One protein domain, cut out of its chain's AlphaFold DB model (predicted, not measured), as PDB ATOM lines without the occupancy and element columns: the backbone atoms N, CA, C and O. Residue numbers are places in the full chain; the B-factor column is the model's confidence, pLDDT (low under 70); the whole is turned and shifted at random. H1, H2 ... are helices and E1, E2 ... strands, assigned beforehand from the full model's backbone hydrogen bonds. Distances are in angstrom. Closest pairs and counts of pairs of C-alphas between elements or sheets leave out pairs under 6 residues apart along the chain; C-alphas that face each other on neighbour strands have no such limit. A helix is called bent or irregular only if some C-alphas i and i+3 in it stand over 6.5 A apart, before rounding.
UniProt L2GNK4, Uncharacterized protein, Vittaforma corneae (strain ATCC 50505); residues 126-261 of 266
ATOM      1  N   PHE A 126     -24.296 -24.901  31.036       81.94
ATOM      2  CA  PHE A 126     -23.235 -25.893  30.926       81.94
ATOM      3  C   PHE A 126     -21.951 -25.312  30.326       81.94
ATOM      4  O   PHE A 126     -21.986 -24.602  29.330       81.94
ATOM      5  N   SER A 127     -20.791 -25.647  30.879       87.12
ATOM      6  CA  SER A 127     -19.466 -25.354  30.327       87.12
ATOM      7  C   SER A 127     -18.871 -26.608  29.687       87.12
ATOM      8  O   SER A 127     -18.412 -27.516  30.379       87.12
ATOM      9  N   VAL A 128     -18.799 -26.652  28.362       88.94
ATOM     10  CA  VAL A 128     -18.137 -27.707  27.588       88.94
ATOM     11  C   VAL A 128     -16.688 -27.298  27.321       88.94
ATOM     12  O   VAL A 128     -16.382 -26.564  26.379       88.94
ATOM     13  N   ARG A 129     -15.752 -27.780  28.146       87.94
ATOM     14  CA  ARG A 129     -14.314 -27.452  28.039       87.94
ATOM     15  C   ARG A 129     -13.632 -28.191  26.873       87.94
ATOM     16  O   ARG A 129     -12.843 -29.108  27.083       87.94
ATOM     17  N   ARG A 130     -13.937 -27.797  25.634       87.56
ATOM     18  CA  ARG A 130     -13.362 -28.347  24.390       87.56
ATOM     19  C   ARG A 130     -12.866 -27.229  23.484       87.56
ATOM     20  O   ARG A 130     -13.603 -26.288  23.247       87.56
ATOM     21  N   GLN A 131     -11.647 -27.326  22.962       86.06
ATOM     22  CA  GLN A 131     -11.041 -26.289  22.117       86.06
ATOM     23  C   GLN A 131     -10.803 -26.780  20.687       86.06
ATOM     24  O   GLN A 131     -10.803 -27.981  20.422       86.06
ATOM     25  N   GLY A 132     -10.577 -25.840  19.765       85.50
ATOM     26  CA  GLY A 132     -10.231 -26.153  18.378       85.50
ATOM     27  C   GLY A 132     -11.307 -26.989  17.685       85.50
ATOM     28  O   GLY A 132     -12.485 -26.640  17.712       85.50
ATOM     29  N   GLU A 133     -10.896 -28.094  17.065       87.62
ATOM     30  CA  GLU A 133     -11.797 -29.019  16.363       87.62
ATOM     31  C   GLU A 133     -12.831 -29.642  17.307       87.62
ATOM     32  O   GLU A 133     -14.010 -29.700  16.970       87.62
ATOM     33  N   ASP A 134     -12.425 -30.021  18.522       88.94
ATOM     34  CA  ASP A 134     -13.314 -30.649  19.504       88.94
ATOM     35  C   ASP A 134     -14.451 -29.714  19.951       88.94
ATOM     36  O   ASP A 134     -15.531 -30.187  20.302       88.94
ATOM     37  N   ALA A 135     -14.241 -28.393  19.908       91.00
ATOM     38  CA  ALA A 135     -15.288 -27.405  20.172       91.00
ATOM     39  C   ALA A 135     -16.395 -27.457  19.106       91.00
ATOM     40  O   ALA A 135     -17.580 -27.403  19.425       91.00
ATOM     41  N   LEU A 136     -16.012 -27.604  17.834       90.81
ATOM     42  CA  LEU A 136     -16.967 -27.730  16.732       90.81
ATOM     43  C   LEU A 136     -17.640 -29.097  16.699       90.81
ATOM     44  O   LEU A 136     -18.806 -29.179  16.328       90.81
ATOM     45  N   VAL A 137     -16.940 -30.159  17.109       90.56
ATOM     46  CA  VAL A 137     -17.565 -31.474  17.301       90.56
ATOM     47  C   VAL A 137     -18.634 -31.389  18.384       90.56
ATOM     48  O   VAL A 137     -19.740 -31.877  18.177       90.56
ATOM     49  N   ALA A 138     -18.339 -30.723  19.503       91.25
ATOM     50  CA  ALA A 138     -19.322 -30.512  20.554       91.25
ATOM     51  C   ALA A 138     -20.531 -29.706  20.059       91.25
ATOM     52  O   ALA A 138     -21.666 -30.132  20.265       91.25
ATOM     53  N   LEU A 139     -20.301 -28.597  19.347       93.19
ATOM     54  CA  LEU A 139     -21.383 -27.812  18.752       93.19
ATOM     55  C   LEU A 139     -22.229 -28.655  17.787       93.19
ATOM     56  O   LEU A 139     -23.450 -28.618  17.864       93.19
ATOM     57  N   PHE A 140     -21.595 -29.443  16.918       90.44
ATOM     58  CA  PHE A 140     -22.297 -30.321  15.979       90.44
ATOM     59  C   PHE A 140     -23.169 -31.360  16.682       90.44
ATOM     60  O   PHE A 140     -24.277 -31.630  16.240       90.44
ATOM     61  N   ILE A 141     -22.692 -31.946  17.782       87.69
ATOM     62  CA  ILE A 141     -23.506 -32.875  18.573       87.69
ATOM     63  C   ILE A 141     -24.729 -32.150  19.134       87.69
ATOM     64  O   ILE A 141     -25.837 -32.661  19.006       87.69
ATOM     65  N   LEU A 142     -24.554 -30.951  19.702       89.25
ATOM     66  CA  LEU A 142     -25.676 -30.165  20.224       89.25
ATOM     67  C   LEU A 142     -26.708 -29.852  19.137       89.25
ATOM     68  O   LEU A 142     -27.900 -29.971  19.398       89.25
ATOM     69  N   THR A 143     -26.273 -29.548  17.910       88.69
ATOM     70  CA  THR A 143     -27.203 -29.260  16.805       88.69
ATOM     71  C   THR A 143     -27.962 -30.479  16.288       88.69
ATOM     72  O   THR A 143     -28.953 -30.323  15.582       88.69
ATOM     73  N   LYS A 144     -27.529 -31.697  16.637       85.00
ATOM     74  CA  LYS A 144     -28.288 -32.934  16.393       85.00
ATOM     75  C   LYS A 144     -29.265 -33.275  17.512       85.00
ATOM     76  O   LYS A 144     -30.128 -34.119  17.300       85.00
ATOM     77  N   LEU A 145     -29.106 -32.665  18.682       79.25
ATOM     78  CA  LEU A 145     -29.928 -32.944  19.858       79.25
ATOM     79  C   LEU A 145     -31.022 -31.901  20.072       79.25
ATOM     80  O   LEU A 145     -32.068 -32.251  20.603       79.25
ATOM     81  N   PHE A 146     -30.777 -30.653  19.677       83.19
ATOM     82  CA  PHE A 146     -31.664 -29.533  19.968       83.19
ATOM     83  C   PHE A 146     -31.863 -28.647  18.744       83.19
ATOM     84  O   PHE A 146     -31.029 -28.611  17.832       83.19
ATOM     85  N   THR A 147     -32.937 -27.867  18.768       83.62
ATOM     86  CA  THR A 147     -33.038 -26.644  17.963       83.62
ATOM     87  C   THR A 147     -32.380 -25.490  18.717       83.62
ATOM     88  O   THR A 147     -32.349 -25.487  19.951       83.62
ATOM     89  N   GLY A 148     -31.813 -24.506  18.019       90.19
ATOM     90  CA  GLY A 148     -31.099 -23.471  18.750       90.19
ATOM     91  C   GLY A 148     -30.404 -22.388  17.947       90.19
ATOM     92  O   GLY A 148     -30.473 -22.313  16.719       90.19
ATOM     93  N   THR A 149     -29.671 -21.580  18.703       91.69
ATOM     94  CA  THR A 149     -28.841 -20.481  18.221       91.69
ATOM     95  C   THR A 149     -27.421 -20.638  18.748       91.69
ATOM     96  O   THR A 149     -27.201 -20.979  19.911       91.69
ATOM     97  N   VAL A 150     -26.431 -20.355  17.903       94.00
ATOM     98  CA  VAL A 150     -25.038 -20.197  18.325       94.00
ATOM     99  C   VAL A 150     -24.656 -18.719  18.349       94.00
ATOM    100  O   VAL A 150     -24.869 -17.991  17.381       94.00
ATOM    101  N   ILE A 151     -24.063 -18.285  19.460       92.06
ATOM    102  CA  ILE A 151     -23.531 -16.942  19.668       92.06
ATOM    103  C   ILE A 151     -22.007 -17.027  19.685       92.06
ATOM    104  O   ILE A 151     -21.404 -17.816  20.421       92.06
ATOM    105  N   ALA A 152     -21.368 -16.213  18.854       91.62
ATOM    106  CA  ALA A 152     -19.916 -16.169  18.752       91.62
ATOM    107  C   ALA A 152     -19.427 -14.756  18.433       91.62
ATOM    108  O   ALA A 152     -20.138 -13.937  17.859       91.62
ATOM    109  N   LYS A 153     -18.171 -14.456  18.757       87.12
ATOM    110  CA  LYS A 153     -17.542 -13.179  18.395       87.12
ATOM    111  C   LYS A 153     -17.184 -13.139  16.917       87.12
ATOM    112  O   LYS A 153     -17.223 -12.077  16.308       87.12
ATOM    113  N   LYS A 154     -16.822 -14.289  16.346       85.81
ATOM    114  CA  LYS A 154     -16.483 -14.440  14.925       85.81
ATOM    115  C   LYS A 154     -17.374 -15.501  14.299       85.81
ATOM    116  O   LYS A 154     -17.277 -16.678  14.642       85.81
ATOM    117  N   THR A 155     -18.238 -15.089  13.378       90.81
ATOM    118  CA  THR A 155     -19.302 -15.947  12.834       90.81
ATOM    119  C   THR A 155     -18.960 -16.542  11.472       90.81
ATOM    120  O   THR A 155     -19.575 -17.519  11.059       90.81
ATOM    121  N   GLU A 156     -17.955 -16.024  10.770       90.19
ATOM    122  CA  GLU A 156     -17.625 -16.382   9.385       90.19
ATOM    123  C   GLU A 156     -17.284 -17.867   9.249       90.19
ATOM    124  O   GLU A 156     -17.783 -18.562   8.361       90.19
ATOM    125  N   ARG A 157     -16.473 -18.379  10.181       90.38
ATOM    126  CA  ARG A 157     -16.110 -19.797  10.214       90.38
ATOM    127  C   ARG A 157     -17.323 -20.684  10.480       90.38
ATOM    128  O   ARG A 157     -17.453 -21.730   9.847       90.38
ATOM    129  N   LEU A 158     -18.199 -20.261  11.391       92.19
ATOM    130  CA  LEU A 158     -19.421 -20.985  11.738       92.19
ATOM    131  C   LEU A 158     -20.412 -21.001  10.576       92.19
ATOM    132  O   LEU A 158     -20.997 -22.041  10.313       92.19
ATOM    133  N   LYS A 159     -20.531 -19.904   9.822       92.75
ATOM    134  CA  LYS A 159     -21.400 -19.811   8.638       92.75
ATOM    135  C   LYS A 159     -21.008 -20.831   7.571       92.75
ATOM    136  O   LYS A 159     -21.866 -21.545   7.057       92.75
ATOM    137  N   ILE A 160     -19.711 -20.955   7.273       91.62
ATOM    138  CA  ILE A 160     -19.222 -21.976   6.331       91.62
ATOM    139  C   ILE A 160     -19.458 -23.379   6.899       91.62
ATOM    140  O   ILE A 160     -19.955 -24.251   6.189       91.62
ATOM    141  N   PHE A 161     -19.141 -23.590   8.178       91.75
ATOM    142  CA  PHE A 161     -19.342 -24.869   8.856       91.75
ATOM    143  C   PHE A 161     -20.814 -25.323   8.811       91.75
ATOM    144  O   PHE A 161     -21.093 -26.428   8.354       91.75
ATOM    145  N   PHE A 162     -21.763 -24.463   9.187       92.44
ATOM    146  CA  PHE A 162     -23.198 -24.777   9.177       92.44
ATOM    147  C   PHE A 162     -23.706 -25.039   7.769       92.44
ATOM    148  O   PHE A 162     -24.467 -25.979   7.570       92.44
ATOM    149  N   LYS A 163     -23.226 -24.284   6.776       91.19
ATOM    150  CA  LYS A 163     -23.571 -24.522   5.375       91.19
ATOM    151  C   LYS A 163     -23.089 -25.888   4.878       91.19
ATOM    152  O   LYS A 163     -23.833 -26.570   4.184       91.19
ATOM    153  N   VAL A 164     -21.869 -26.301   5.233       90.25
ATOM    154  CA  VAL A 164     -21.322 -27.614   4.843       90.25
ATOM    155  C   VAL A 164     -22.124 -28.760   5.456       90.25
ATOM    156  O   VAL A 164     -22.404 -29.742   4.775       90.25
ATOM    157  N   PHE A 165     -22.496 -28.635   6.728       87.88
ATOM    158  CA  PHE A 165     -23.202 -29.682   7.468       87.88
ATOM    159  C   PHE A 165     -24.732 -29.542   7.450       87.88
ATOM    160  O   PHE A 165     -25.402 -30.308   8.141       87.88
ATOM    161  N   GLN A 166     -25.263 -28.587   6.676       89.12
ATOM    162  CA  GLN A 166     -26.696 -28.292   6.548       89.12
ATOM    163  C   GLN A 166     -27.378 -28.130   7.917       89.12
ATOM    164  O   GLN A 166     -28.366 -28.784   8.232       89.12
ATOM    165  N   ILE A 167     -26.779 -27.305   8.774       91.12
ATOM    166  CA  ILE A 167     -27.270 -27.033  10.127       91.12
ATOM    167  C   ILE A 167     -28.209 -25.826  10.076       91.12
ATOM    168  O   ILE A 167     -27.808 -24.759   9.615       91.12
ATOM    169  N   GLU A 168     -29.423 -25.987  10.598       89.50
ATOM    170  CA  GLU A 168     -30.493 -24.971  10.572       89.50
ATOM    171  C   GLU A 168     -30.512 -24.046  11.801       89.50
ATOM    172  O   GLU A 168     -31.467 -23.312  12.029       89.50
ATOM    173  N   TRP A 169     -29.461 -24.071  12.619       92.19
ATOM    174  CA  TRP A 169     -29.337 -23.173  13.765       92.19
ATOM    175  C   TRP A 169     -28.994 -21.748  13.328       92.19
ATOM    176  O   TRP A 169     -28.180 -21.538  12.422       92.19
ATOM    177  N   ASN A 170     -29.532 -20.766  14.047       90.81
ATOM    178  CA  ASN A 170     -29.184 -19.365  13.831       90.81
ATOM    179  C   ASN A 170     -27.750 -19.094  14.305       90.81
ATOM    180  O   ASN A 170     -27.309 -19.619  15.328       90.81
ATOM    181  N   ILE A 171     -27.016 -18.254  13.573       92.25
ATOM    182  CA  ILE A 171     -25.670 -17.805  13.956       92.25
ATOM    183  C   ILE A 171     -25.736 -16.308  14.215       92.25
ATOM    184  O   ILE A 171     -25.956 -15.538  13.282       92.25
ATOM    185  N   VAL A 172     -25.488 -15.914  15.459       90.31
ATOM    186  CA  VAL A 172     -25.566 -14.527  15.920       90.31
ATOM    187  C   VAL A 172     -24.185 -14.067  16.370       90.31
ATOM    188  O   VAL A 172     -23.481 -14.782  17.093       90.31
ATOM    189  N   SER A 173     -23.765 -12.877  15.935       89.00
ATOM    190  CA  SER A 173     -22.551 -12.266  16.480       89.00
ATOM    191  C   SER A 173     -22.832 -11.556  17.809       89.00
ATOM    192  O   SER A 173     -23.921 -11.029  18.005       89.00
ATOM    193  N   PHE A 174     -21.854 -11.470  18.722       84.50
ATOM    194  CA  PHE A 174     -22.037 -10.669  19.951       84.50
ATOM    195  C   PHE A 174     -22.432  -9.213  19.658       84.50
ATOM    196  O   PHE A 174     -23.214  -8.631  20.398       84.50
ATOM    197  N   SER A 175     -21.942  -8.639  18.554       81.62
ATOM    198  CA  SER A 175     -22.315  -7.291  18.108       81.62
ATOM    199  C   SER A 175     -23.759  -7.167  17.610       81.62
ATOM    200  O   SER A 175     -24.265  -6.057  17.514       81.62
ATOM    201  N   GLU A 176     -24.417  -8.276  17.276       79.00
ATOM    202  CA  GLU A 176     -25.811  -8.289  16.820       79.00
ATOM    203  C   GLU A 176     -26.806  -8.424  17.984       79.00
ATOM    204  O   GLU A 176     -27.991  -8.170  17.779       79.00
ATOM    205  N   LEU A 177     -26.341  -8.749  19.204       75.25
ATOM    206  CA  LEU A 177     -27.185  -8.972  20.393       75.25
ATOM    207  C   LEU A 177     -28.030  -7.759  20.810       75.25
ATOM    208  O   LEU A 177     -29.046  -7.935  21.471       75.25
ATOM    209  N   ASP A 178     -27.651  -6.547  20.402       63.12
ATOM    210  CA  ASP A 178     -28.382  -5.311  20.713       63.12
ATOM    211  C   ASP A 178     -29.672  -5.131  19.884       63.12
ATOM    212  O   ASP A 178     -30.388  -4.142  20.046       63.12
ATOM    213  N   THR A 179     -29.997  -6.070  18.990       54.72
ATOM    214  CA  THR A 179     -31.215  -6.005  18.177       54.72
ATOM    215  C   THR A 179     -32.343  -6.812  18.819       54.72
ATOM    216  O   THR A 179     -32.235  -8.019  19.030       54.72
ATOM    217  N   SER A 180     -33.467  -6.141  19.097       51.22
ATOM    218  CA  SER A 180     -34.693  -6.699  19.698       51.22
ATOM    219  C   SER A 180     -35.274  -7.920  18.966       51.22
ATOM    220  O   SER A 180     -36.173  -8.567  19.479       51.22
ATOM    221  N   SER A 181     -34.766  -8.258  17.781       51.47
ATOM    222  CA  SER A 181     -35.162  -9.409  16.968       51.47
ATOM    223  C   SER A 181     -34.639 -10.767  17.451       51.47
ATOM    224  O   SER A 181     -35.134 -11.794  16.995       51.47
ATOM    225  N   ILE A 182     -33.628 -10.812  18.325       60.19
ATOM    226  CA  ILE A 182     -33.028 -12.090  18.752       60.19
ATOM    227  C   ILE A 182     -33.882 -12.799  19.814       60.19
ATOM    228  O   ILE A 182     -33.854 -14.025  19.886       60.19
ATOM    229  N   SER A 183     -34.666 -12.063  20.610       57.75
ATOM    230  CA  SER A 183     -35.431 -12.625  21.734       57.75
ATOM    231  C   SER A 183     -36.499 -13.632  21.321       57.75
ATOM    232  O   SER A 183     -36.843 -14.504  22.116       57.75
ATOM    233  N   ASP A 184     -37.002 -13.541  20.092       58.62
ATOM    234  CA  ASP A 184     -38.239 -14.228  19.724       58.62
ATOM    235  C   ASP A 184     -37.995 -15.612  19.102       58.62
ATOM    236  O   ASP A 184     -38.931 -16.400  18.983       58.62
ATOM    237  N   ASN A 185     -36.754 -15.945  18.710       64.94
ATOM    238  CA  ASN A 185     -36.474 -17.203  18.007       64.94
ATOM    239  C   ASN A 185     -35.081 -17.795  18.289       64.94
ATOM    240  O   ASN A 185     -34.264 -18.005  17.386       64.94
ATOM    241  N   VAL A 186     -34.796 -18.068  19.564       71.62
ATOM    242  CA  VAL A 186     -33.527 -18.687  19.999       71.62
ATOM    243  C   VAL A 186     -33.535 -20.214  20.033       71.62
ATOM    244  O   VAL A 186     -32.476 -20.810  20.208       71.62
ATOM    245  N   GLY A 187     -34.695 -20.840  19.814       74.62
ATOM    246  CA  GLY A 187     -34.881 -22.287  19.931       74.62
ATOM    247  C   GLY A 187     -34.784 -22.792  21.376       74.62
ATOM    248  O   GLY A 187     -34.860 -22.025  22.335       74.62
ATOM    249  N   GLU A 188     -34.612 -24.104  21.530       71.31
ATOM    250  CA  GLU A 188     -34.472 -24.769  22.837       71.31
ATOM    251  C   GLU A 188     -33.115 -24.479  23.501       71.31
ATOM    252  O   GLU A 188     -32.981 -24.519  24.728       71.31
ATOM    253  N   CYS A 189     -32.085 -24.219  22.693       83.75
ATOM    254  CA  CYS A 189     -30.701 -24.175  23.136       83.75
ATOM    255  C   CYS A 189     -29.942 -22.948  22.613       83.75
ATOM    256  O   CYS A 189     -29.947 -22.651  21.422       83.75
ATOM    257  N   VAL A 190     -29.163 -22.310  23.488       89.50
ATOM    258  CA  VAL A 190     -28.163 -21.299  23.118       89.50
ATOM    259  C   VAL A 190     -26.757 -21.849  23.358       89.50
ATOM    260  O   VAL A 190     -26.388 -22.174  24.483       89.50
ATOM    261  N   ALA A 191     -25.940 -21.943  22.310       92.31
ATOM    262  CA  ALA A 191     -24.528 -22.309  22.419       92.31
ATOM    263  C   ALA A 191     -23.631 -21.073  22.265       92.31
ATOM    264  O   ALA A 191     -23.788 -20.304  21.329       92.31
ATOM    265  N   ILE A 192     -22.652 -20.892  23.145       92.81
ATOM    266  CA  ILE A 192     -21.752 -19.737  23.180       92.81
ATOM    267  C   ILE A 192     -20.322 -20.239  22.977       92.81
ATOM    268  O   ILE A 192     -19.808 -20.957  23.829       92.81
ATOM    269  N   MET A 193     -19.667 -19.899  21.865       90.44
ATOM    270  CA  MET A 193     -18.346 -20.468  21.518       90.44
ATOM    271  C   MET A 193     -17.134 -19.608  21.895       90.44
ATOM    272  O   MET A 193     -16.010 -20.112  21.914       90.44
ATOM    273  N   ASP A 194     -17.333 -18.329  22.201       83.62
ATOM    274  CA  ASP A 194     -16.260 -17.415  22.590       83.62
ATOM    275  C   ASP A 194     -16.519 -16.846  23.984       83.62
ATOM    276  O   ASP A 194     -17.670 -16.656  24.381       83.62
ATOM    277  N   ARG A 195     -15.437 -16.545  24.716       80.38
ATOM    278  CA  ARG A 195     -15.548 -15.831  25.992       80.38
ATOM    279  C   ARG A 195     -16.273 -14.512  25.762       80.38
ATOM    280  O   ARG A 195     -15.902 -13.754  24.864       80.38
ATOM    281  N   TYR A 196     -17.246 -14.248  26.613       78.25
ATOM    282  CA  TYR A 196     -18.047 -13.037  26.602       78.25
ATOM    283  C   TYR A 196     -17.782 -12.232  27.873       78.25
ATOM    284  O   TYR A 196     -17.314 -12.782  28.873       78.25
ATOM    285  N   SER A 197     -17.996 -10.920  27.807       74.38
ATOM    286  CA  SER A 197     -17.868 -10.046  28.974       74.38
ATOM    287  C   SER A 197     -19.137 -10.078  29.825       74.38
ATOM    288  O   SER A 197     -20.197 -10.464  29.341       74.38
ATOM    289  N   ASP A 198     -19.066  -9.627  31.077       66.81
ATOM    290  CA  ASP A 198     -20.264  -9.533  31.926       66.81
ATOM    291  C   ASP A 198     -21.334  -8.612  31.306       66.81
ATOM    292  O   ASP A 198     -22.520  -8.917  31.369       66.81
ATOM    293  N   ALA A 199     -20.920  -7.558  30.591       66.50
ATOM    294  CA  ALA A 199     -21.827  -6.686  29.841       66.50
ATOM    295  C   ALA A 199     -22.501  -7.388  28.646       66.50
ATOM    296  O   ALA A 199     -23.612  -7.029  28.265       66.50
ATOM    297  N   ASP A 200     -21.849  -8.390  28.049       71.69
ATOM    298  CA  ASP A 200     -22.459  -9.225  27.010       71.69
ATOM    299  C   ASP A 200     -23.407 -10.261  27.628       71.69
ATOM    300  O   ASP A 200     -24.388 -10.639  26.995       71.69
ATOM    301  N   ALA A 201     -23.136 -10.711  28.859       69.19
ATOM    302  CA  ALA A 201     -23.901 -11.744  29.558       69.19
ATOM    303  C   ALA A 201     -25.381 -11.384  29.710       69.19
ATOM    304  O   ALA A 201     -26.246 -12.239  29.522       69.19
ATOM    305  N   GLU A 202     -25.655 -10.122  30.043       67.00
ATOM    306  CA  GLU A 202     -27.008  -9.588  30.233       67.00
ATOM    307  C   GLU A 202     -27.807  -9.540  28.926       67.00
ATOM    308  O   GLU A 202     -29.034  -9.591  28.946       67.00
ATOM    309  N   LYS A 203     -27.109  -9.489  27.786       73.31
ATOM    310  CA  LYS A 203     -27.704  -9.431  26.446       73.31
ATOM    311  C   LYS A 203     -27.993 -10.811  25.863       73.31
ATOM    312  O   LYS A 203     -28.648 -10.912  24.828       73.31
ATOM    313  N   ILE A 204     -27.475 -11.878  26.475       76.31
ATOM    314  CA  ILE A 204     -27.684 -13.230  25.963       76.31
ATOM    315  C   ILE A 204     -29.144 -13.625  26.222       76.31
ATOM    316  O   ILE A 204     -29.583 -13.620  27.375       76.31
ATOM    317  N   PRO A 205     -29.902 -13.995  25.175       71.19
ATOM    318  CA  PRO A 205     -31.298 -14.369  25.321       71.19
ATOM    319  C   PRO A 205     -31.454 -15.582  26.241       71.19
ATOM    320  O   PRO A 205     -30.635 -16.506  26.250       71.19
ATOM    321  N   SER A 206     -32.543 -15.583  27.007       67.06
ATOM    322  CA  SER A 206     -32.902 -16.722  27.846       67.06
ATOM    323  C   SER A 206     -33.368 -17.884  26.967       67.06
ATOM    324  O   SER A 206     -34.271 -17.712  26.154       67.06
ATOM    325  N   ALA A 207     -32.792 -19.068  27.165       68.50
ATOM    326  CA  ALA A 207     -33.199 -20.314  26.514       68.50
ATOM    327  C   ALA A 207     -33.352 -21.426  27.555       68.50
ATOM    328  O   ALA A 207     -32.837 -21.300  28.670       68.50
ATOM    329  N   GLU A 208     -34.036 -22.517  27.199       65.81
ATOM    330  CA  GLU A 208     -34.181 -23.661  28.109       65.81
ATOM    331  C   GLU A 208     -32.826 -24.239  28.499       65.81
ATOM    332  O   GLU A 208     -32.665 -24.680  29.630       65.81
ATOM    333  N   ARG A 209     -31.856 -24.237  27.574       77.12
ATOM    334  CA  ARG A 209     -30.496 -24.741  27.791       77.12
ATOM    335  C   ARG A 209     -29.466 -23.763  27.241       77.12
ATOM    336  O   ARG A 209     -29.633 -23.210  26.158       77.12
ATOM    337  N   MET A 210     -28.368 -23.579  27.966       84.19
ATOM    338  CA  MET A 210     -27.246 -22.742  27.551       84.19
ATOM    339  C   MET A 210     -25.930 -23.509  27.675       84.19
ATOM    340  O   MET A 210     -25.642 -24.079  28.723       84.19
ATOM    341  N   PHE A 211     -25.099 -23.488  26.634       89.19
ATOM    342  CA  PHE A 211     -23.802 -24.165  26.616       89.19
ATOM    343  C   PHE A 211     -22.674 -23.190  26.271       89.19
ATOM    344  O   PHE A 211     -22.573 -22.752  25.134       89.19
ATOM    345  N   CYS A 212     -21.765 -22.905  27.199       91.12
ATOM    346  CA  CYS A 212     -20.476 -22.282  26.900       91.12
ATOM    347  C   CYS A 212     -19.494 -23.343  26.399       91.12
ATOM    348  O   CYS A 212     -19.105 -24.237  27.144       91.12
ATOM    349  N   ILE A 213     -19.069 -23.257  25.146       92.62
ATOM    350  CA  ILE A 213     -18.142 -24.194  24.513       92.62
ATOM    351  C   ILE A 213     -16.767 -23.532  24.406       92.62
ATOM    352  O   ILE A 213     -16.632 -22.428  23.896       92.62
ATOM    353  N   GLY A 214     -15.723 -24.217  24.870       89.38
ATOM    354  CA  GLY A 214     -14.330 -23.764  24.752       89.38
ATOM    355  C   GLY A 214     -13.776 -22.992  25.934       89.38
ATOM    356  O   GLY A 214     -12.557 -22.831  26.042       89.38
ATOM    357  N   PHE A 215     -14.625 -22.605  26.877       85.12
ATOM    358  CA  PHE A 215     -14.213 -21.947  28.106       85.12
ATOM    359  C   PHE A 215     -15.132 -22.335  29.264       85.12
ATOM    360  O   PHE A 215     -16.220 -22.868  29.073       85.12
ATOM    361  N   SER A 216     -14.634 -22.116  30.479       79.38
ATOM    362  CA  SER A 216     -15.439 -22.214  31.691       79.38
ATOM    363  C   SER A 216     -15.990 -20.833  31.999       79.38
ATOM    364  O   SER A 216     -15.229 -19.868  31.937       79.38
ATOM    365  N   GLN A 217     -17.256 -20.766  32.384       74.88
ATOM    366  CA  GLN A 217     -17.882 -19.538  32.856       74.88
ATOM    367  C   GLN A 217     -18.355 -19.717  34.300       74.88
ATOM    368  O   GLN A 217     -18.786 -20.804  34.687       74.88
ATOM    369  N   MET A 218     -18.250 -18.663  35.112       64.44
ATOM    370  CA  MET A 218     -18.808 -18.670  36.465       64.44
ATOM    371  C   MET A 218     -20.331 -18.858  36.389       64.44
ATOM    372  O   MET A 218     -20.985 -18.256  35.540       64.44
ATOM    373  N   GLY A 219     -20.887 -19.726  37.236       59.66
ATOM    374  CA  GLY A 219     -22.315 -20.067  37.201       59.66
ATOM    375  C   GLY A 219     -22.724 -21.050  36.092       59.66
ATOM    376  O   GLY A 219     -23.913 -21.295  35.930       59.66
ATOM    377  N   TYR A 220     -21.771 -21.619  35.340       70.88
ATOM    378  CA  TYR A 220     -22.019 -22.706  34.387       70.88
ATOM    379  C   TYR A 220     -21.360 -23.998  34.874       70.88
ATOM    380  O   TYR A 220     -20.169 -24.027  35.197       70.88
ATOM    381  N   GLU A 221     -22.108 -25.093  34.856       66.38
ATOM    382  CA  GLU A 221     -21.650 -26.399  35.321       66.38
ATOM    383  C   GLU A 221     -20.789 -27.108  34.272       66.38
ATOM    384  O   GLU A 221     -21.153 -27.138  33.099       66.38
ATOM    385  N   PRO A 222     -19.642 -27.710  34.625       75.81
ATOM    386  CA  PRO A 222     -18.807 -28.398  33.647       75.81
ATOM    387  C   PRO A 222     -19.535 -29.590  33.013       75.81
ATOM    388  O   PRO A 222     -19.759 -30.580  33.692       75.81
ATOM    389  N   PHE A 223     -19.810 -29.561  31.710       80.50
ATOM    390  CA  PHE A 223     -20.445 -30.664  30.988       80.50
ATOM    391  C   PHE A 223     -19.407 -31.458  30.198       80.50
ATOM    392  O   PHE A 223     -18.842 -30.987  29.202       80.50
ATOM    393  N   ASN A 224     -19.132 -32.683  30.655       79.56
ATOM    394  CA  ASN A 224     -18.179 -33.560  29.988       79.56
ATOM    395  C   ASN A 224     -18.858 -34.310  28.840       79.56
ATOM    396  O   ASN A 224     -19.435 -35.380  29.019       79.56
ATOM    397  N   MET A 225     -18.765 -33.737  27.646       81.50
ATOM    398  CA  MET A 225     -19.246 -34.386  26.438       81.50
ATOM    399  C   MET A 225     -18.253 -35.461  25.982       81.50
ATOM    400  O   MET A 225     -17.088 -35.156  25.684       81.50
ATOM    401  N   ASP A 226     -18.719 -36.709  25.917       79.94
ATOM    402  CA  ASP A 226     -17.954 -37.820  25.358       79.94
ATOM    403  C   ASP A 226     -17.936 -37.737  23.826       79.94
ATOM    404  O   ASP A 226     -18.872 -38.134  23.133       79.94
ATOM    405  N   LEU A 227     -16.840 -37.197  23.296       81.88
ATOM    406  CA  LEU A 227     -16.636 -37.043  21.858       81.88
ATOM    407  C   LEU A 227     -16.181 -38.342  21.180       81.88
ATOM    408  O   LEU A 227     -16.095 -38.371  19.954       81.88
ATOM    409  N   SER A 228     -15.873 -39.409  21.930       74.06
ATOM    410  CA  SER A 228     -15.474 -40.693  21.335       74.06
ATOM    411  C   SER A 228     -16.613 -41.307  20.514       74.06
ATOM    412  O   SER A 228     -16.384 -41.879  19.446       74.06
ATOM    413  N   LEU A 229     -17.853 -41.052  20.937       65.31
ATOM    414  CA  LEU A 229     -19.077 -41.448  20.244       65.31
ATOM    415  C   LEU A 229     -19.315 -40.664  18.945       65.31
ATOM    416  O   LEU A 229     -20.097 -41.095  18.101       65.31
ATOM    417  N   ALA A 230     -18.608 -39.550  18.732       69.69
ATOM    418  CA  ALA A 230     -18.702 -38.768  17.501       69.69
ATOM    419  C   ALA A 230     -18.009 -39.445  16.301       69.69
ATOM    420  O   ALA A 230     -18.146 -38.964  15.178       69.69
ATOM    421  N   GLY A 231     -17.267 -40.544  16.504       70.69
ATOM    422  CA  GLY A 231     -16.773 -41.444  15.453       70.69
ATOM    423  C   GLY A 231     -16.273 -40.747  14.177       70.69
ATOM    424  O   GLY A 231     -15.349 -39.931  14.202       70.69
ATOM    425  N   LYS A 232     -16.911 -41.059  13.037       73.00
ATOM    426  CA  LYS A 232     -16.578 -40.502  11.709       73.00
ATOM    427  C   LYS A 232     -16.800 -38.982  11.606       73.00
ATOM    428  O   LYS A 232     -16.150 -38.347  10.773       73.00
ATOM    429  N   TYR A 233     -17.660 -38.385  12.438       75.56
ATOM    430  CA  TYR A 233     -17.927 -36.941  12.422       75.56
ATOM    431  C   TYR A 233     -16.715 -36.141  12.868       75.56
ATOM    432  O   TYR A 233     -16.404 -35.139  12.237       75.56
ATOM    433  N   LYS A 234     -15.969 -36.607  13.876       83.69
ATOM    434  CA  LYS A 234     -14.769 -35.902  14.348       83.69
ATOM    435  C   LYS A 234     -13.738 -35.715  13.231       83.69
ATOM    436  O   LYS A 234     -13.263 -34.605  13.018       83.69
ATOM    437  N   TYR A 235     -13.465 -36.767  12.456       84.31
ATOM    438  CA  TYR A 235     -12.556 -36.687  11.307       84.31
ATOM    439  C   TYR A 235     -13.046 -35.692  10.243       84.31
ATOM    440  O   TYR A 235     -12.269 -34.881   9.739       84.31
ATOM    441  N   ARG A 236     -14.342 -35.729   9.907       85.19
ATOM    442  CA  ARG A 236     -14.933 -34.851   8.884       85.19
ATOM    443  C   ARG A 236     -14.980 -33.393   9.326       85.19
ATOM    444  O   ARG A 236     -14.622 -32.516   8.549       85.19
ATOM    445  N   ILE A 237     -15.368 -33.144  10.572       88.94
ATOM    446  CA  ILE A 237     -15.370 -31.813  11.181       88.94
ATOM    447  C   ILE A 237     -13.950 -31.252  11.202       88.94
ATOM    448  O   ILE A 237     -13.762 -30.104  10.810       88.94
ATOM    449  N   GLY A 238     -12.944 -32.059  11.553       88.00
ATOM    450  CA  GLY A 238     -11.540 -31.650  11.483       88.00
ATOM    451  C   GLY A 238     -11.061 -31.339  10.058       88.00
ATOM    452  O   GLY A 238     -10.319 -30.383   9.838       88.00
ATOM    453  N   ASP A 239     -11.496 -32.100   9.048       88.50
ATOM    454  CA  ASP A 239     -11.159 -31.815   7.644       88.50
ATOM    455  C   ASP A 239     -11.780 -30.494   7.147       88.50
ATOM    456  O   ASP A 239     -11.095 -29.652   6.555       88.50
ATOM    457  N   VAL A 240     -13.054 -30.254   7.469       90.06
ATOM    458  CA  VAL A 240     -13.729 -28.977   7.183       90.06
ATOM    459  C   VAL A 240     -13.045 -27.836   7.936       90.06
ATOM    460  O   VAL A 240     -12.691 -26.827   7.329       90.06
ATOM    461  N   TYR A 241     -12.778 -28.010   9.233       88.81
ATOM    462  CA  TYR A 241     -12.106 -27.019  10.073       88.81
ATOM    463  C   TYR A 241     -10.782 -26.569   9.462       88.81
ATOM    464  O   TYR A 241     -10.568 -25.366   9.299       88.81
ATOM    465  N   ARG A 242      -9.918 -27.515   9.080       90.38
ATOM    466  CA  ARG A 242      -8.608 -27.231   8.473       90.38
ATOM    467  C   ARG A 242      -8.716 -26.600   7.086       90.38
ATOM    468  O   ARG A 242      -7.841 -25.829   6.699       90.38
ATOM    469  N   SER A 243      -9.798 -26.874   6.362       89.94
ATOM    470  CA  SER A 243     -10.042 -26.313   5.029       89.94
ATOM    471  C   SER A 243     -10.558 -24.865   5.067       89.94
ATOM    472  O   SER A 243     -10.356 -24.115   4.109       89.94
ATOM    473  N   ILE A 244     -11.155 -24.423   6.181       90.06
ATOM    474  CA  ILE A 244     -11.549 -23.021   6.400       90.06
ATOM    475  C   ILE A 244     -10.333 -22.208   6.869       90.06
ATOM    476  O   ILE A 244     -10.148 -21.909   8.050       90.06
ATOM    477  N   THR A 245      -9.464 -21.872   5.920       90.06
ATOM    478  CA  THR A 245      -8.248 -21.081   6.170       90.06
ATOM    479  C   THR A 245      -8.547 -19.581   6.334       90.06
ATOM    480  O   THR A 245      -9.602 -19.107   5.908       90.06
ATOM    481  N   PRO A 246      -7.611 -18.772   6.871       89.56
ATOM    482  CA  PRO A 246      -7.765 -17.316   6.910       89.56
ATOM    483  C   PRO A 246      -7.990 -16.674   5.537       89.56
ATOM    484  O   PRO A 246      -8.752 -15.719   5.438       89.56
ATOM    485  N   ALA A 247      -7.369 -17.204   4.477       90.06
ATOM    486  CA  ALA A 247      -7.591 -16.729   3.111       90.06
ATOM    487  C   ALA A 247      -9.033 -16.982   2.648       90.06
ATOM    488  O   ALA A 247      -9.623 -16.121   2.003       90.06
ATOM    489  N   VAL A 248      -9.614 -18.123   3.038       90.56
ATOM    490  CA  VAL A 248     -11.028 -18.428   2.788       90.56
ATOM    491  C   VAL A 248     -11.938 -17.478   3.562       90.56
ATOM    492  O   VAL A 248     -12.831 -16.879   2.975       90.56
ATOM    493  N   MET A 249     -11.695 -17.284   4.864       88.56
ATOM    494  CA  MET A 249     -12.521 -16.389   5.690       88.56
ATOM    495  C   MET A 249     -12.467 -14.928   5.218       88.56
ATOM    496  O   MET A 249     -13.456 -14.216   5.332       88.56
ATOM    497  N   LYS A 250     -11.331 -14.486   4.660       88.38
ATOM    498  CA  LYS A 250     -11.155 -13.145   4.077       88.38
ATOM    499  C   LYS A 250     -11.656 -13.026   2.629       88.38
ATOM    500  O   LYS A 250     -11.486 -11.973   2.029       88.38
ATOM    501  N   GLY A 251     -12.191 -14.098   2.039       86.44
ATOM    502  CA  GLY A 251     -12.644 -14.123   0.642       86.44
ATOM    503  C   GLY A 251     -11.525 -14.108  -0.410       86.44
ATOM    504  O   GLY A 251     -11.815 -14.095  -1.600       86.44
ATOM    505  N   ALA A 252     -10.253 -14.159  -0.004       90.31
ATOM    506  CA  ALA A 252      -9.103 -14.191  -0.914       90.31
ATOM    507  C   ALA A 252      -8.963 -15.532  -1.659       90.31
ATOM    508  O   ALA A 252      -8.280 -15.612  -2.677       90.31
ATOM    509  N   LYS A 253      -9.594 -16.597  -1.148       89.69
ATOM    510  CA  LYS A 253      -9.698 -17.906  -1.802       89.69
ATOM    511  C   LYS A 253     -11.134 -18.429  -1.669       89.69
ATOM    512  O   LYS A 253     -11.657 -18.406  -0.556       89.69
ATOM    513  N   PRO A 254     -11.768 -18.944  -2.737       88.62
ATOM    514  CA  PRO A 254     -13.076 -19.578  -2.613       88.62
ATOM    515  C   PRO A 254     -12.989 -20.857  -1.768       88.62
ATOM    516  O   PRO A 254     -11.994 -21.587  -1.809       88.62
ATOM    517  N   PHE A 255     -14.042 -21.132  -0.999       91.06
ATOM    518  CA  PHE A 255     -14.198 -22.416  -0.322       91.06
ATOM    519  C   PHE A 255     -14.792 -23.440  -1.292       91.06
ATOM    520  O   PHE A 255     -15.835 -23.192  -1.894       91.06
ATOM    521  N   ASP A 256     -14.137 -24.589  -1.423       89.56
ATOM    522  CA  ASP A 256     -14.611 -25.705  -2.237       89.56
ATOM    523  C   ASP A 256     -15.694 -26.485  -1.475       89.56
ATOM    524  O   ASP A 256     -15.407 -27.391  -0.690       89.56
ATOM    525  N   TYR A 257     -16.950 -26.081  -1.671       87.00
ATOM    526  CA  TYR A 257     -18.106 -26.763  -1.088       87.00
ATOM    527  C   TYR A 257     -18.347 -28.138  -1.723       87.00
ATOM    528  O   TYR A 257     -18.850 -29.032  -1.044       87.00
ATOM    529  N   GLU A 258     -17.971 -28.345  -2.990       84.50
ATOM    530  CA  GLU A 258     -18.196 -29.611  -3.695       84.50
ATOM    531  C   GLU A 258     -17.389 -30.749  -3.079       84.50
ATOM    532  O   GLU A 258     -17.920 -31.849  -2.901       84.50
ATOM    533  N   ARG A 259     -16.162 -30.468  -2.623       84.12
ATOM    534  CA  ARG A 259     -15.343 -31.416  -1.851       84.12
ATOM    535  C   ARG A 259     -16.077 -31.993  -0.636       84.12
ATOM    536  O   ARG A 259     -15.814 -33.131  -0.242       84.12
ATOM    537  N   PHE A 260     -16.997 -31.229  -0.053       82.94
ATOM    538  CA  PHE A 260     -17.773 -31.620   1.123       82.94
ATOM    539  C   PHE A 260     -19.249 -31.920   0.817       82.94
ATOM    540  O   PHE A 260     -19.979 -32.329   1.715       82.94
ATOM    541  N   SER A 261     -19.680 -31.811  -0.444       69.00
ATOM    542  CA  SER A 261     -21.075 -32.016  -0.881       69.00
ATOM    543  C   SER A 261     -21.609 -33.436  -0.660       69.00
ATOM    544  O   SER A 261     -22.816 -33.640  -0.593       69.00
TER     545      SER A 261
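What this domain is: This is residues 126 to 261 of the 266 residues of an uncharacterized protein of Vittaforma corneae (strain ATCC 50505) (UniProt L2GNK4). A twisted wall of five parallel strands has two helices over one face, H1 over E5 and E4 and H2 over E3 and the edge of E2, each running along the strands under it; H4 packs on H1 on the side away from the sheet. The small helix H3 lies off the sheet, and H5 lies near the start of H2. The printed part has 136 residues with five named helices and five named strands, in the order E1 H1 E2 H2 E3 E4 H3 E5 H4 H5, and is of mixed class. The sheet's order is E1 E5 E4 E2 E3. The whole is compact, with a radius of gyration of the C-alphas of 14.7 A and spans of 40 by 33 by 23 A.

How they stand to each other: E1, residues 126 to 128, is an edge strand and the parallel neighbour of E5, residues 209 to 213; N 128 and O 212 are 2.7 A apart, within hydrogen-bond range. E5 is paired with E4, residues 189 to 192, by N 192 and O 211 at 2.7 A, E4 with E2, residues 148 to 152, by N 151 and O 191 at 2.8 A, and E2 with the edge strand E3, residues 170 to 173, by N 150 and O 170 at 2.8 A. From edge to edge the strands' lines turn by 83 degrees. H1, residues 133 to 145, is on the sheet at a height of 9.4 A, over E5 and E4, along the strands at 8 degrees to E4 on the local plane. E1, H1 and E2 form a split strand-helix-strand unit, two parallel strands with a helix between them in the chain and E5 and E4 between them in the sheet; its crossover is right-handed. H2, residues 156 to 165, is on the same face at a height of 10.6 A, over E3 and only just over E2, on which 3 of its C-alphas fall. E2, H2, E3 and E4, H3, E5, with H3 at residues 198 to 201, are right-handed strand-helix-strand units of neighbour strands. H4, residues 227 to 243, touches H1 at a steep tilt of 61 degrees, opposite ways; the closest C-alphas, of Glu 133 and Gly 238, are 5.6 A apart. H5, residues 246 to 249, is close to H2 but not clearly touching, the closest C-alphas, of Glu 156 and Met 249, being 6.3 A apart. In H1 and H2 every O i to N i+4 pair is within hydrogen-bond range, in H4 9 of 13; H3 and H5 are too short for such a pair.

Where its parts are: E1 begins with C-alpha 126 at (-23.235, -25.893, 30.926). From first to last C-alpha H1 measures 18.9 A, E2 13.4 A, H2 14.5 A, E5 12.8 A and H4 21.0 A. H4 is irregular, with C-alphas 229 and 232 8.9 A apart, and has a kink of 66 degrees near residue 234. H5 ends with C-alpha 249 at (-12.521, -16.389, 5.690).

The domain as a whole: The two C-alphas farthest apart, of Gly 219 and Glu 258, are 42.2 A apart. The printed part has no cut; the links E3 to E4 and E5 to H4 are long, and residues 250 to 261 hold no named element. The mean pLDDT of the printed part is 82.3, with 21 residues under 70, among them residues 178 to 185.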